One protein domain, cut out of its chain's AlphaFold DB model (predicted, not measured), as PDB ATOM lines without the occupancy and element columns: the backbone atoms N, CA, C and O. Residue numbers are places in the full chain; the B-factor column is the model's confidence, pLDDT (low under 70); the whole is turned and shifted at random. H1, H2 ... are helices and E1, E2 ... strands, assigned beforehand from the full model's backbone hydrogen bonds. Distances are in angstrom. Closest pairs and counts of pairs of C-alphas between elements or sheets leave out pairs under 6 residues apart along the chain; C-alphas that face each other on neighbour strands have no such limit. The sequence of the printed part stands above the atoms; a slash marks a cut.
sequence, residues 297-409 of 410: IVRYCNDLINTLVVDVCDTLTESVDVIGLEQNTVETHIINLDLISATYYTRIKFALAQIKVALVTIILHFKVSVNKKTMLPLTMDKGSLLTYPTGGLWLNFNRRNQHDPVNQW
ATOM      1  N   ILE A 297      51.208  32.819  45.328       47.53
ATOM      2  CA  ILE A 297      50.653  31.547  44.843       47.53
ATOM      3  C   ILE A 297      49.869  31.735  43.538       47.53
ATOM      4  O   ILE A 297      50.038  30.948  42.613       47.53
ATOM      5  N   VAL A 298      49.034  32.774  43.437       49.56
ATOM      6  CA  VAL A 298      48.226  33.029  42.230       49.56
ATOM      7  C   VAL A 298      49.124  33.448  41.070       49.56
ATOM      8  O   VAL A 298      48.973  32.937  39.962       49.56
ATOM      9  N   ARG A 299      50.118  34.302  41.344       51.47
ATOM     10  CA  ARG A 299      51.132  34.697  40.363       51.47
ATOM     11  C   ARG A 299      51.964  33.504  39.891       51.47
ATOM     12  O   ARG A 299      52.091  33.301  38.693       51.47
ATOM     13  N   TYR A 300      52.431  32.663  40.815       55.03
ATOM     14  CA  TYR A 300      53.177  31.448  40.483       55.03
ATOM     15  C   TYR A 300      52.376  30.482  39.601       55.03
ATOM     16  O   TYR A 300      52.902  29.977  38.614       55.03
ATOM     17  N   CYS A 301      51.095  30.251  39.911       49.81
ATOM     18  CA  CYS A 301      50.238  29.394  39.091       49.81
ATOM     19  C   CYS A 301      50.017  29.973  37.688       49.81
ATOM     20  O   CYS A 301      50.036  29.225  36.717       49.81
ATOM     21  N   ASN A 302      49.821  31.287  37.574       52.66
ATOM     22  CA  ASN A 302      49.626  31.947  36.285       52.66
ATOM     23  C   ASN A 302      50.903  31.930  35.429       52.66
ATOM     24  O   ASN A 302      50.843  31.607  34.247       52.66
ATOM     25  N   ASP A 303      52.057  32.211  36.035       55.88
ATOM     26  CA  ASP A 303      53.354  32.195  35.352       55.88
ATOM     27  C   ASP A 303      53.712  30.770  34.898       55.88
ATOM     28  O   ASP A 303      54.070  30.569  33.742       55.88
ATOM     29  N   LEU A 304      53.495  29.759  35.751       52.56
ATOM     30  CA  LEU A 304      53.714  28.348  35.410       52.56
ATOM     31  C   LEU A 304      52.829  27.890  34.243       52.56
ATOM     32  O   LEU A 304      53.297  27.169  33.365       52.56
ATOM     33  N   ILE A 305      51.562  28.311  34.224       53.50
ATOM     34  CA  ILE A 305      50.621  28.000  33.141       53.50
ATOM     35  C   ILE A 305      51.073  28.640  31.826       53.50
ATOM     36  O   ILE A 305      51.063  27.973  30.794       53.50
ATOM     37  N   ASN A 306      51.489  29.907  31.853       52.72
ATOM     38  CA  ASN A 306      51.911  30.612  30.645       52.72
ATOM     39  C   ASN A 306      53.220  30.044  30.081       52.72
ATOM     40  O   ASN A 306      53.315  29.857  28.872       52.72
ATOM     41  N   THR A 307      54.190  29.689  30.930       57.06
ATOM     42  CA  THR A 307      55.439  29.042  30.491       57.06
ATOM     43  C   THR A 307      55.181  27.674  29.856       57.06
ATOM     44  O   THR A 307      55.715  27.392  28.790       57.06
ATOM     45  N   LEU A 308      54.298  26.851  30.437       47.84
ATOM     46  CA  LEU A 308      53.974  25.530  29.882       47.84
ATOM     47  C   LEU A 308      53.284  25.604  28.513       47.84
ATOM     48  O   LEU A 308      53.435  24.699  27.695       47.84
ATOM     49  N   VAL A 309      52.488  26.650  28.275       48.78
ATOM     50  CA  VAL A 309      51.804  26.852  26.993       48.78
ATOM     51  C   VAL A 309      52.788  27.289  25.908       48.78
ATOM     52  O   VAL A 309      52.670  26.818  24.780       48.78
ATOM     53  N   VAL A 310      53.760  28.143  26.237       53.38
ATOM     54  CA  VAL A 310      54.774  28.622  25.283       53.38
ATOM     55  C   VAL A 310      55.736  27.496  24.886       53.38
ATOM     56  O   VAL A 310      55.840  27.198  23.699       53.38
ATOM     57  N   ASP A 311      56.319  26.776  25.851       48.03
ATOM     58  CA  ASP A 311      57.311  25.718  25.576       48.03
ATOM     59  C   ASP A 311      56.755  24.589  24.691       48.03
ATOM     60  O   ASP A 311      57.447  24.034  23.834       48.03
ATOM     61  N   VAL A 312      55.479  24.238  24.875       47.19
ATOM     62  CA  VAL A 312      54.832  23.197  24.069       47.19
ATOM     63  C   VAL A 312      54.576  23.667  22.636       47.19
ATOM     64  O   VAL A 312      54.736  22.878  21.703       47.19
ATOM     65  N   CYS A 313      54.178  24.926  22.447       44.62
ATOM     66  CA  CYS A 313      53.974  25.494  21.115       44.62
ATOM     67  C   CYS A 313      55.294  25.578  20.334       44.62
ATOM     68  O   CYS A 313      55.322  25.227  19.152       44.62
ATOM     69  N   ASP A 314      56.389  25.949  20.998       46.12
ATOM     70  CA  ASP A 314      57.709  26.070  20.371       46.12
ATOM     71  C   ASP A 314      58.272  24.692  19.982       46.12
ATOM     72  O   ASP A 314      58.687  24.485  18.840       46.12
ATOM     73  N   THR A 315      58.154  23.695  20.867       51.81
ATOM     74  CA  THR A 315      58.595  22.310  20.597       51.81
ATOM     75  C   THR A 315      57.847  21.682  19.412       51.81
ATOM     76  O   THR A 315      58.423  20.942  18.608       51.81
ATOM     77  N   LEU A 316      56.547  21.966  19.277       45.25
ATOM     78  CA  LEU A 316      55.742  21.477  18.156       45.25
ATOM     79  C   LEU A 316      56.104  22.166  16.834       45.25
ATOM     80  O   LEU A 316      56.013  21.527  15.790       45.25
ATOM     81  N   THR A 317      56.546  23.424  16.880       50.84
ATOM     82  CA  THR A 317      56.945  24.193  15.692       50.84
ATOM     83  C   THR A 317      58.286  23.701  15.141       50.84
ATOM     84  O   THR A 317      58.385  23.413  13.952       50.84
ATOM     85  N   GLU A 318      59.285  23.471  16.001       52.44
ATOM     86  CA  GLU A 318      60.600  22.946  15.586       52.44
ATOM     87  C   GLU A 318      60.527  21.529  14.990       52.44
ATOM     88  O   GLU A 318      61.312  21.163  14.116       52.44
ATOM     89  N   SER A 319      59.555  20.725  15.426       51.66
ATOM     90  CA  SER A 319      59.368  19.348  14.948       51.66
ATOM     91  C   SER A 319      58.918  19.266  13.480       51.66
ATOM     92  O   SER A 319      59.109  18.233  12.835       51.66
ATOM     93  N   VAL A 320      58.305  20.329  12.951       51.78
ATOM     94  CA  VAL A 320      57.734  20.370  11.593       51.78
ATOM     95  C   VAL A 320      58.795  20.713  10.541       51.78
ATOM     96  O   VAL A 320      58.744  20.171   9.438       51.78
ATOM     97  N   ASP A 321      59.806  21.512  10.886       51.50
ATOM     98  CA  ASP A 321      60.848  21.961   9.946       51.50
ATOM     99  C   ASP A 321      61.838  20.854   9.528       51.50
ATOM    100  O   ASP A 321      62.545  20.979   8.527       51.50
ATOM    101  N   VAL A 322      61.892  19.739  10.261       54.72
ATOM    102  CA  VAL A 322      62.896  18.678  10.056       54.72
ATOM    103  C   VAL A 322      62.514  17.688   8.942       54.72
ATOM    104  O   VAL A 322      63.360  16.930   8.464       54.72
ATOM    105  N   ILE A 323      61.259  17.668   8.483       47.16
ATOM    106  CA  ILE A 323      60.743  16.573   7.649       47.16
ATOM    107  C   ILE A 323      60.470  17.054   6.208       47.16
ATOM    108  O   ILE A 323      59.387  17.528   5.878       47.16
ATOM    109  N   GLY A 324      61.464  16.913   5.321       52.25
ATOM    110  CA  GLY A 324      61.344  17.232   3.888       52.25
ATOM    111  C   GLY A 324      60.503  16.206   3.114       52.25
ATOM    112  O   GLY A 324      61.028  15.176   2.697       52.25
ATOM    113  N   LEU A 325      59.209  16.484   2.913       48.94
ATOM    114  CA  LEU A 325      58.254  15.589   2.234       48.94
ATOM    115  C   LEU A 325      57.721  16.148   0.905       48.94
ATOM    116  O   LEU A 325      57.549  17.352   0.734       48.94
ATOM    117  N   GLU A 326      57.405  15.237  -0.023       51.50
ATOM    118  CA  GLU A 326      56.780  15.526  -1.323       51.50
ATOM    119  C   GLU A 326      55.337  16.055  -1.185       51.50
ATOM    120  O   GLU A 326      54.580  15.604  -0.319       51.50
ATOM    121  N   GLN A 327      54.931  16.951  -2.098       51.53
ATOM    122  CA  GLN A 327      53.697  17.762  -2.065       51.53
ATOM    123  C   GLN A 327      52.389  17.010  -1.740       51.53
ATOM    124  O   GLN A 327      51.570  17.528  -0.989       51.53
ATOM    125  N   ASN A 328      52.188  15.780  -2.227       48.75
ATOM    126  CA  ASN A 328      50.938  15.039  -1.974       48.75
ATOM    127  C   ASN A 328      50.886  14.398  -0.572       48.75
ATOM    128  O   ASN A 328      49.815  14.167  -0.011       48.75
ATOM    129  N   THR A 329      52.047  14.144   0.030       54.84
ATOM    130  CA  THR A 329      52.172  13.703   1.428       54.84
ATOM    131  C   THR A 329      51.958  14.863   2.395       54.84
ATOM    132  O   THR A 329      51.461  14.650   3.502       54.84
ATOM    133  N   VAL A 330      52.293  16.082   1.961       55.75
ATOM    134  CA  VAL A 330      52.190  17.318   2.744       55.75
ATOM    135  C   VAL A 330      50.730  17.645   3.066       55.75
ATOM    136  O   VAL A 330      50.422  17.872   4.231       55.75
ATOM    137  N   GLU A 331      49.799  17.552   2.112       53.91
ATOM    138  CA  GLU A 331      48.375  17.845   2.378       53.91
ATOM    139  C   GLU A 331      47.746  16.890   3.408       53.91
ATOM    140  O   GLU A 331      47.028  17.318   4.311       53.91
ATOM    141  N   THR A 332      48.070  15.595   3.339       57.41
ATOM    142  CA  THR A 332      47.556  14.605   4.306       57.41
ATOM    143  C   THR A 332      48.186  14.786   5.695       57.41
ATOM    144  O   THR A 332      47.534  14.545   6.712       57.41
ATOM    145  N   HIS A 333      49.444  15.237   5.771       56.28
ATOM    146  CA  HIS A 333      50.108  15.534   7.045       56.28
ATOM    147  C   HIS A 333      49.604  16.834   7.676       56.28
ATOM    148  O   HIS A 333      49.407  16.862   8.888       56.28
ATOM    149  N   ILE A 334      49.316  17.862   6.874       61.38
ATOM    150  CA  ILE A 334      48.728  19.124   7.346       61.38
ATOM    151  C   ILE A 334      47.363  18.868   7.998       61.38
ATOM    152  O   ILE A 334      47.143  19.277   9.134       61.38
ATOM    153  N   ILE A 335      46.487  18.085   7.356       62.22
ATOM    154  CA  ILE A 335      45.165  17.748   7.915       62.22
ATOM    155  C   ILE A 335      45.283  16.990   9.251       62.22
ATOM    156  O   ILE A 335      44.509  17.226  10.182       62.22
ATOM    157  N   ASN A 336      46.268  16.097   9.380       64.06
ATOM    158  CA  ASN A 336      46.507  15.374  10.630       64.06
ATOM    159  C   ASN A 336      47.087  16.280  11.726       64.06
ATOM    160  O   ASN A 336      46.702  16.136  12.887       64.06
ATOM    161  N   LEU A 337      47.962  17.228  11.382       65.62
ATOM    162  CA  LEU A 337      48.507  18.212  12.320       65.62
ATOM    163  C   LEU A 337      47.432  19.178  12.824       65.62
ATOM    164  O   LEU A 337      47.396  19.451  14.022       65.62
ATOM    165  N   ASP A 338      46.504  19.608  11.970       67.06
ATOM    166  CA  ASP A 338      45.367  20.447  12.368       67.06
ATOM    167  C   ASP A 338      44.401  19.707  13.302       67.06
ATOM    168  O   ASP A 338      43.885  20.269  14.271       67.06
ATOM    169  N   LEU A 339      44.183  18.410  13.071       65.81
ATOM    170  CA  LEU A 339      43.350  17.593  13.953       65.81
ATOM    171  C   LEU A 339      44.037  17.335  15.307       65.81
ATOM    172  O   LEU A 339      43.388  17.360  16.360       65.81
ATOM    173  N   ILE A 340      45.353  17.111  15.306       73.31
ATOM    174  CA  ILE A 340      46.154  16.955  16.527       73.31
ATOM    175  C   ILE A 340      46.197  18.277  17.302       73.31
ATOM    176  O   ILE A 340      45.971  18.269  18.513       73.31
ATOM    177  N   SER A 341      46.396  19.413  16.631       77.31
ATOM    178  CA  SER A 341      46.434  20.732  17.267       77.31
ATOM    179  C   SER A 341      45.072  21.105  17.859       77.31
ATOM    180  O   SER A 341      45.000  21.505  19.022       77.31
ATOM    181  N   ALA A 342      43.974  20.857  17.136       73.56
ATOM    182  CA  ALA A 342      42.621  21.098  17.627       73.56
ATOM    183  C   ALA A 342      42.294  20.227  18.849       73.56
ATOM    184  O   ALA A 342      41.828  20.735  19.872       73.56
ATOM    185  N   THR A 343      42.583  18.922  18.791       76.81
ATOM    186  CA  THR A 343      42.310  18.008  19.913       76.81
ATOM    187  C   THR A 343      43.181  18.299  21.135       76.81
ATOM    188  O   THR A 343      42.696  18.206  22.268       76.81
ATOM    189  N   TYR A 344      44.438  18.690  20.934       81.75
ATOM    190  CA  TYR A 344      45.348  19.092  22.004       81.75
ATOM    191  C   TYR A 344      44.888  20.395  22.673       81.75
ATOM    192  O   TYR A 344      44.767  20.471  23.899       81.75
ATOM    193  N   TYR A 345      44.512  21.389  21.870       84.38
ATOM    194  CA  TYR A 345      44.050  22.688  22.343       84.38
ATOM    195  C   TYR A 345      42.745  22.599  23.145       84.38
ATOM    196  O   TYR A 345      42.620  23.218  24.207       84.38
ATOM    197  N   THR A 346      41.787  21.771  22.712       88.44
ATOM    198  CA  THR A 346      40.554  21.526  23.476       88.44
ATOM    199  C   THR A 346      40.850  20.920  24.851       88.44
ATOM    200  O   THR A 346      40.235  21.316  25.843       88.44
ATOM    201  N   ARG A 347      41.816  19.997  24.945       89.94
ATOM    202  CA  ARG A 347      42.193  19.363  26.221       89.94
ATOM    203  C   ARG A 347      42.864  20.342  27.179       89.94
ATOM    204  O   ARG A 347      42.533  20.328  28.363       89.94
ATOM    205  N   ILE A 348      43.731  21.226  26.679       93.81
ATOM    206  CA  ILE A 348      44.352  22.276  27.501       93.81
ATOM    207  C   ILE A 348      43.295  23.234  28.045       93.81
ATOM    208  O   ILE A 348      43.278  23.508  29.244       93.81
ATOM    209  N   LYS A 349      42.374  23.714  27.201       92.19
ATOM    210  CA  LYS A 349      41.294  24.613  27.637       92.19
ATOM    211  C   LYS A 349      40.444  24.001  28.740       92.19
ATOM    212  O   LYS A 349      40.124  24.672  29.720       92.19
ATOM    213  N   PHE A 350      40.113  22.723  28.594       92.50
ATOM    214  CA  PHE A 350      39.357  21.996  29.601       92.50
ATOM    215  C   PHE A 350      40.131  21.871  30.920       92.50
ATOM    216  O   PHE A 350      39.587  22.193  31.975       92.50
ATOM    217  N   ALA A 351      41.412  21.490  30.870       93.94
ATOM    218  CA  ALA A 351      42.262  21.409  32.058       93.94
ATOM    219  C   ALA A 351      42.386  22.768  32.770       93.94
ATOM    220  O   ALA A 351      42.257  22.847  33.992       93.94
ATOM    221  N   LEU A 352      42.549  23.857  32.014       94.31
ATOM    222  CA  LEU A 352      42.591  25.215  32.560       94.31
ATOM    223  C   LEU A 352      41.276  25.612  33.231       94.31
ATOM    224  O   LEU A 352      41.298  26.174  34.325       94.31
ATOM    225  N   ALA A 353      40.135  25.303  32.615       94.19
ATOM    226  CA  ALA A 353      38.831  25.559  33.216       94.19
ATOM    227  C   ALA A 353      38.666  24.796  34.543       94.19
ATOM    228  O   ALA A 353      38.247  25.384  35.540       94.19
ATOM    229  N   GLN A 354      39.073  23.522  34.591       95.81
ATOM    230  CA  GLN A 354      39.040  22.719  35.816       95.81
ATOM    231  C   GLN A 354      39.924  23.307  36.923       95.81
ATOM    232  O   GLN A 354      39.470  23.431  38.062       95.81
ATOM    233  N   ILE A 355      41.154  23.720  36.598       96.25
ATOM    234  CA  ILE A 355      42.082  24.333  37.560       96.25
ATOM    235  C   ILE A 355      41.513  25.652  38.091       96.25
ATOM    236  O   ILE A 355      41.527  25.878  39.300       96.25
ATOM    237  N   LYS A 356      40.963  26.505  37.217       95.25
ATOM    238  CA  LYS A 356      40.356  27.783  37.614       95.25
ATOM    239  C   LYS A 356      39.174  27.580  38.560       95.25
ATOM    240  O   LYS A 356      39.159  28.175  39.636       95.25
ATOM    241  N   VAL A 357      38.225  26.711  38.208       96.19
ATOM    242  CA  VAL A 357      37.054  26.420  39.054       96.19
ATOM    243  C   VAL A 357      37.486  25.838  40.401       96.19
ATOM    244  O   VAL A 357      36.972  26.255  41.442       96.19
ATOM    245  N   ALA A 358      38.463  24.928  40.412       96.12
ATOM    246  CA  ALA A 358      38.996  24.356  41.645       96.12
ATOM    247  C   ALA A 358      39.659  25.420  42.535       96.12
ATOM    248  O   ALA A 358      39.358  25.491  43.727       96.12
ATOM    249  N   LEU A 359      40.508  26.283  41.967       96.12
ATOM    250  CA  LEU A 359      41.181  27.359  42.700       96.12
ATOM    251  C   LEU A 359      40.185  28.367  43.273       96.12
ATOM    252  O   LEU A 359      40.266  28.683  44.458       96.12
ATOM    253  N   VAL A 360      39.220  28.823  42.471       96.06
ATOM    254  CA  VAL A 360      38.164  29.741  42.923       96.06
ATOM    255  C   VAL A 360      37.374  29.106  44.065       96.06
ATOM    256  O   VAL A 360      37.222  29.715  45.120       96.06
ATOM    257  N   THR A 361      36.961  27.845  43.921       95.88
ATOM    258  CA  THR A 361      36.222  27.127  44.970       95.88
ATOM    259  C   THR A 361      37.027  27.026  46.266       95.88
ATOM    260  O   THR A 361      36.482  27.263  47.347       95.88
ATOM    261  N   ILE A 362      38.324  26.715  46.174       96.50
ATOM    262  CA  ILE A 362      39.222  26.638  47.329       96.50
ATOM    263  C   ILE A 362      39.359  28.007  48.001       96.50
ATOM    264  O   ILE A 362      39.208  28.098  49.216       96.50
ATOM    265  N   ILE A 363      39.609  29.068  47.233       94.88
ATOM    266  CA  ILE A 363      39.822  30.424  47.757       94.88
ATOM    267  C   ILE A 363      38.551  30.969  48.416       94.88
ATOM    268  O   ILE A 363      38.636  31.600  49.470       94.88
ATOM    269  N   LEU A 364      37.378  30.715  47.828       93.88
ATOM    270  CA  LEU A 364      36.091  31.172  48.357       93.88
ATOM    271  C   LEU A 364      35.765  30.525  49.707       93.88
ATOM    272  O   LEU A 364      35.329  31.204  50.634       93.88
ATOM    273  N   HIS A 365      36.007  29.221  49.844       95.12
ATOM    274  CA  HIS A 365      35.551  28.463  51.011       95.12
ATOM    275  C   HIS A 365      36.625  28.257  52.080       95.12
ATOM    276  O   HIS A 365      36.290  27.947  53.229       95.12
ATOM    277  N   PHE A 366      37.908  28.428  51.747       97.19
ATOM    278  CA  PHE A 366      39.017  28.105  52.637       97.19
ATOM    279  C   PHE A 366      40.072  29.212  52.679       97.19
ATOM    280  O   PHE A 366      40.555  29.721  51.672       97.19
ATOM    281  N   LYS A 367      40.511  29.533  53.893       96.12
ATOM    282  CA  LYS A 367      41.774  30.216  54.142       96.12
ATOM    283  C   LYS A 367      42.890  29.179  54.063       96.12
ATOM    284  O   LYS A 367      43.032  28.333  54.949       96.12
ATOM    285  N   VAL A 368      43.666  29.255  52.989       97.12
ATOM    286  CA  VAL A 368      44.782  28.346  52.713       97.12
ATOM    287  C   VAL A 368      46.075  28.927  53.286       97.12
ATOM    288  O   VAL A 368      46.350  30.115  53.138       97.12
ATOM    289  N   SER A 369      46.877  28.098  53.948       97.06
ATOM    290  CA  SER A 369      48.236  28.453  54.383       97.06
ATOM    291  C   SER A 369      49.192  27.288  54.147       97.06
ATOM    292  O   SER A 369      48.776  26.132  54.179       97.06
ATOM    293  N   VAL A 370      50.470  27.570  53.895       97.50
ATOM    294  CA  VAL A 370      51.468  26.515  53.674       97.50
ATOM    295  C   VAL A 370      51.728  25.782  54.993       97.50
ATOM    296  O   VAL A 370      51.978  26.400  56.028       97.50
ATOM    297  N   ASN A 371      51.631  24.454  54.976       97.81
ATOM    298  CA  ASN A 371      51.933  23.626  56.137       97.81
ATOM    299  C   ASN A 371      53.456  23.527  56.332       97.81
ATOM    300  O   ASN A 371      54.205  23.474  55.362       97.81
ATOM    301  N   LYS A 372      53.909  23.430  57.588       97.69
ATOM    302  CA  LYS A 372      55.329  23.269  57.957       97.69
ATOM    303  C   LYS A 372      55.999  22.019  57.358       97.69
ATOM    304  O   LYS A 372      57.219  21.954  57.332       97.69
ATOM    305  N   LYS A 373      55.215  21.032  56.909       96.88
ATOM    306  CA  LYS A 373      55.688  19.839  56.188       96.88
ATOM    307  C   LYS A 373      56.149  20.139  54.762       96.88
ATOM    308  O   LYS A 373      56.917  19.361  54.211       96.88
ATOM    309  N   THR A 374      55.682  21.234  54.163       97.44
ATOM    310  CA  THR A 374      56.155  21.669  52.847       97.44
ATOM    311  C   THR A 374      57.586  22.162  52.976       97.44
ATOM    312  O   THR A 374      57.852  23.107  53.720       97.44
ATOM    313  N   MET A 375      58.500  21.538  52.237       96.81
ATOM    314  CA  MET A 375      59.886  21.984  52.168       96.81
ATOM    315  C   MET A 375      59.959  23.306  51.399       96.81
ATOM    316  O   MET A 375      59.500  23.400  50.262       96.81
ATOM    317  N   LEU A 376      60.510  24.335  52.041       96.44
ATOM    318  CA  LEU A 376      60.784  25.632  51.430       96.44
ATOM    319  C   LEU A 376      62.302  25.874  51.448       96.44
ATOM    320  O   LEU A 376      62.911  25.681  52.503       96.44
ATOM    321  N   PRO A 377      62.920  26.307  50.332       95.94
ATOM    322  CA  PRO A 377      62.313  26.576  49.021       95.94
ATOM    323  C   PRO A 377      61.815  25.301  48.314       95.94
ATOM    324  O   PRO A 377      62.325  24.212  48.559       95.94
ATOM    325  N   LEU A 378      60.810  25.440  47.438       97.19
ATOM    326  CA  LEU A 378      60.271  24.313  46.667       97.19
ATOM    327  C   LEU A 378      61.333  23.810  45.679       97.19
ATOM    328  O   LEU A 378      61.660  24.493  44.711       97.19
ATOM    329  N   THR A 379      61.856  22.609  45.908       96.69
ATOM    330  CA  THR A 379      62.767  21.928  44.980       96.69
ATOM    331  C   THR A 379      61.982  20.930  44.140       96.69
ATOM    332  O   THR A 379      61.397  20.007  44.697       96.69
ATOM    333  N   MET A 380      61.950  21.083  42.816       97.12
ATOM    334  CA  MET A 380      61.249  20.132  41.939       97.12
ATOM    335  C   MET A 380      61.979  18.790  41.873       97.12
ATOM    336  O   MET A 380      63.210  18.762  41.801       97.12
ATOM    337  N   ASP A 381      61.225  17.692  41.907       96.38
ATOM    338  CA  ASP A 381      61.768  16.355  41.676       96.38
ATOM    339  C   ASP A 381      62.187  16.226  40.205       96.38
ATOM    340  O   ASP A 381      61.397  16.475  39.295       96.38
ATOM    341  N   LYS A 382      63.458  15.889  39.975       95.75
ATOM    342  CA  LYS A 382      64.023  15.721  38.628       95.75
ATOM    343  C   LYS A 382      63.849  14.299  38.095       95.75
ATOM    344  O   LYS A 382      64.089  14.072  36.915       95.75
ATOM    345  N   GLY A 383      63.510  13.339  38.959       94.94
ATOM    346  CA  GLY A 383      63.374  11.929  38.595       94.94
ATOM    347  C   GLY A 383      61.975  11.540  38.121       94.94
ATOM    348  O   GLY A 383      61.796  10.440  37.599       94.94
ATOM    349  N   SER A 384      60.978  12.407  38.302       93.69
ATOM    350  CA  SER A 384      59.586  12.111  37.986       93.69
ATOM    351  C   SER A 384      59.183  12.581  36.590       93.69
ATOM    352  O   SER A 384      59.558  13.658  36.139       93.69
ATOM    353  N   LEU A 385      58.343  11.785  35.918       95.38
ATOM    354  CA  LEU A 385      57.751  12.157  34.625       95.38
ATOM    355  C   LEU A 385      56.882  13.424  34.728       95.38
ATOM    356  O   LEU A 385      56.768  14.183  33.772       95.38
ATOM    357  N   LEU A 386      56.254  13.636  35.887       94.38
ATOM    358  CA  LEU A 386      55.484  14.836  36.196       94.38
ATOM    359  C   LEU A 386      56.281  15.707  37.162       94.38
ATOM    360  O   LEU A 386      56.681  15.226  38.220       94.38
ATOM    361  N   THR A 387      56.462  16.982  36.833       94.81
ATOM    362  CA  THR A 387      57.135  17.941  37.713       94.81
ATOM    363  C   THR A 387      56.277  18.195  38.952       94.81
ATOM    364  O   THR A 387      55.226  18.829  38.873       94.81
ATOM    365  N   TYR A 388      56.720  17.711  40.109       95.88
ATOM    366  CA  TYR A 388      56.113  18.016  41.404       95.88
ATOM    367  C   TYR A 388      57.199  18.401  42.425       95.88
ATOM    368  O   TYR A 388      58.359  18.008  42.274       95.88
ATOM    369  N   PRO A 389      56.870  19.184  43.469       97.00
ATOM    370  CA  PRO A 389      57.838  19.542  44.498       97.00
ATOM    371  C   PRO A 389      58.254  18.315  45.318       97.00
ATOM    372  O   PRO A 389      57.414  17.541  45.783       97.00
ATOM    373  N   THR A 390      59.556  18.164  45.536       96.38
ATOM    374  CA  THR A 390      60.159  17.133  46.388       96.38
ATOM    375  C   THR A 390      59.577  17.241  47.797       96.38
ATOM    376  O   THR A 390      59.544  18.323  48.382       96.38
ATOM    377  N   GLY A 391      59.081  16.125  48.338       95.19
ATOM    378  CA  GLY A 391      58.380  16.096  49.631       95.19
ATOM    379  C   GLY A 391      56.897  16.502  49.577       95.19
ATOM    380  O   GLY A 391      56.200  16.388  50.587       95.19
ATOM    381  N   GLY A 392      56.393  16.908  48.406       96.12
ATOM    382  CA  GLY A 392      55.002  17.291  48.173       96.12
ATOM    383  C   GLY A 392      54.640  18.697  48.668       96.12
ATOM    384  O   GLY A 392      55.354  19.318  49.457       96.12
ATOM    385  N   LEU A 393      53.494  19.206  48.203       96.81
ATOM    386  CA  LEU A 393      52.922  20.477  48.656       96.81
ATOM    387  C   LEU A 393      51.846  20.213  49.714       96.81
ATOM    388  O   LEU A 393      50.749  19.752  49.407       96.81
ATOM    389  N   TRP A 394      52.151  20.539  50.965       97.69
ATOM    390  CA  TRP A 394      51.236  20.402  52.091       97.69
ATOM    391  C   TRP A 394      50.589  21.751  52.407       97.69
ATOM    392  O   TRP A 394      51.262  22.736  52.727       97.69
ATOM    393  N   LEU A 395      49.261  21.797  52.358       97.38
ATOM    394  CA  LEU A 395      48.472  22.996  52.626       97.38
ATOM    395  C   LEU A 395      47.548  22.755  53.821       97.38
ATOM    396  O   LEU A 395      46.937  21.698  53.956       97.38
ATOM    397  N   ASN A 396      47.447  23.750  54.693       97.75
ATOM    398  CA  ASN A 396      46.454  23.810  55.754       97.75
ATOM    399  C   ASN A 396      45.221  24.543  55.231       97.75
ATOM    400  O   ASN A 396      45.317  25.712  54.846       97.75
ATOM    401  N   PHE A 397      44.075  23.872  55.274       97.44
ATOM    402  CA  PHE A 397      42.786  24.435  54.896       97.44
ATOM    403  C   PHE A 397      41.988  24.752  56.152       97.44
ATOM    404  O   PHE A 397      41.561  23.851  56.868       97.44
ATOM    405  N   ASN A 398      41.762  26.036  56.406       96.44
ATOM    406  CA  ASN A 398      40.829  26.475  57.436       96.44
ATOM    407  C   ASN A 398      39.573  26.984  56.739       96.44
ATOM    408  O   ASN A 398      39.666  27.909  55.935       96.44
ATOM    409  N   ARG A 399      38.409  26.388  57.007       96.38
ATOM    410  CA  ARG A 399      37.146  26.859  56.420       96.38
ATOM    411  C   ARG A 399      36.958  28.340  56.767       96.38
ATOM    412  O   ARG A 399      37.096  28.708  57.933       96.38
ATOM    413  N   ARG A 400      36.677  29.191  55.777       93.25
ATOM    414  CA  ARG A 400      36.301  30.584  56.053       93.25
ATOM    415  C   ARG A 400      34.983  30.576  56.818       93.25
ATOM    416  O   ARG A 400      34.036  29.890  56.428       93.25
ATOM    417  N   ASN A 401      34.925  31.324  57.914       88.12
ATOM    418  CA  ASN A 401      33.675  31.518  58.636       88.12
ATOM    419  C   ASN A 401      32.707  32.279  57.724       88.12
ATOM    420  O   ASN A 401      33.102  33.234  57.061       88.12
ATOM    421  N   GLN A 402      31.432  31.888  57.700       73.38
ATOM    422  CA  GLN A 402      30.421  32.562  56.869       73.38
ATOM    423  C   GLN A 402      30.256  34.052  57.221       73.38
ATOM    424  O   GLN A 402      29.788  34.825  56.398       73.38
ATOM    425  N   HIS A 403      30.695  34.460  58.415       81.38
ATOM    426  CA  HIS A 403      30.682  35.848  58.878       81.38
ATOM    427  C   HIS A 403      31.961  36.642  58.567       81.38
ATOM    428  O   HIS A 403      32.096  37.763  59.050       81.38
ATOM    429  N   ASP A 404      32.911  36.089  57.810       79.25
ATOM    430  CA  ASP A 404      34.106  36.834  57.410       79.25
ATOM    431  C   ASP A 404      33.695  37.980  56.461       79.25
ATOM    432  O   ASP A 404      33.056  37.699  55.442       79.25
ATOM    433  N   PRO A 405      34.001  39.258  56.766       74.25
ATOM    434  CA  PRO A 405      33.540  40.401  55.978       74.25
ATOM    435  C   PRO A 405      33.904  40.322  54.493       74.25
ATOM    436  O   PRO A 405      33.184  40.878  53.675       74.25
ATOM    437  N   VAL A 406      34.959  39.589  54.119       70.88
ATOM    438  CA  VAL A 406      35.325  39.341  52.711       70.88
ATOM    439  C   VAL A 406      34.202  38.635  51.940       70.88
ATOM    440  O   VAL A 406      33.992  38.925  50.767       70.88
ATOM    441  N   ASN A 407      33.431  37.769  52.601       64.12
ATOM    442  CA  ASN A 407      32.297  37.069  51.993       64.12
ATOM    443  C   ASN A 407      31.053  37.959  51.834       64.12
ATOM    444  O   ASN A 407      30.058  37.491  51.299       64.12
ATOM    445  N   GLN A 408      31.067  39.206  52.319       64.69
ATOM    446  CA  GLN A 408      29.982  40.164  52.065       64.69
ATOM    447  C   GLN A 408      30.168  40.926  50.743       64.69
ATOM    448  O   GLN A 408      29.243  41.606  50.306       64.69
ATOM    449  N   TRP A 409      31.354  40.839  50.127       61.19
ATOM    450  CA  TRP A 409      31.702  41.545  48.885       61.19
ATOM    451  C   TRP A 409      31.569  40.684  47.624       61.19
ATOM    452  O   TRP A 409      31.591  41.230  46.522       61.19
TER     453      TRP A 409
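Overview. This is residues 297 to 409 of the 410 residues of a protein of Timema poppense (UniProt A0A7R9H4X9). A small antiparallel hairpin of two strands, E1 and E2, stands across one end of the long helix H2, and together they make an L. A second helix, H1, runs loosely beside H2 in the opposite direction, while a long loop of residues 371 to 394 folds back from the hairpin's far end and the short H3 lies near the L's corner. The 113 printed residues hold three named helices and two named strands in the order H1, H2, E1, E2, H3, and the class is mostly helix. The whole is extended, with a radius of gyration of the C-alphas of 20.7 A, and its flat outline spans 68 by 35 by 17 A. The length comes from H2, whose first part, residues 327 to 332, sticks out together with Glu 326.

Arrangement. The sheet has two strands, E1, residues 366 to 370, and E2, residues 395 to 399, which form a hairpin. They are antiparallel, with 157 degrees between their N-to-C directions. The C-alphas of Phe 366 and Arg 399 face each other at 4.4 A, and those of Val 370 and Leu 395 at 4.7 A. N 367 and O 398 are within hydrogen-bond range at 2.7 A, as are N 396 and O 369 at 2.8 A. H2, residues 327 to 365, comes within 10 A of this sheet with its residues 360 to 365, in 8 pairs of C-alphas to E2 and 2 to E1. The closest C-alphas of H2 and E2 are those of His 365 and Arg 399, 5.9 A apart. Those of H2 and E1 are Ile 362 and Val 368, 7.9 A apart. H3, residues 405 to 408, is close to but not clearly touching H2, and the closest C-alphas are those of Leu 364 and Asn 407, 7.9 A apart. H1, residues 297 to 318, and H2 are near each other, with 9 pairs of C-alphas within 10 A but no pair within 8 A. H1 is apart from E1, from E2 and from H3, and E1 is apart from H3. Of the O i to N i+4 pairs, 17 of 18 in H1 and 33 of 35 in H2 are within hydrogen-bond range; H3 is too short for such a pair, and its 1 pair of O i and N i+3 is within range.

Along the chain. E1 runs from Phe 366 to Val 370 and E2 from Leu 395 to Arg 399, five residues and 12.6 A each. H2 is the longest helix, with 39 residues from Gln 327, C-alpha at (53.697, 17.762, -2.065), to His 365, C-alpha at (35.551, 28.463, 51.011), a length of 57.1 A. H1 begins at Ile 297, C-alpha at (50.653, 31.547, 44.843), and ends 32.1 A away at Glu 318. H3 has four residues, from Pro 405 to Gln 408, whose C-alpha is at (29.982, 40.164, 52.065).

Size, cuts and confidence. The two C-alphas farthest apart are those of Glu 326 and His 403, at 68.7 A. The printed part, residues 297 to 409, has no cut. The link from E1 to E2 is long, with 24 residues between them; that from H1 to H2, with 8 residues, is short, and those from H2 to E1 and from E2 to H3 are tight. The mean pLDDT of the printed part is 76.8. The model's confidence is low, under 70, in residues 297 to 339 and 407 to 409; H1 has a mean pLDDT of 51, and E1 and E2 each have 97.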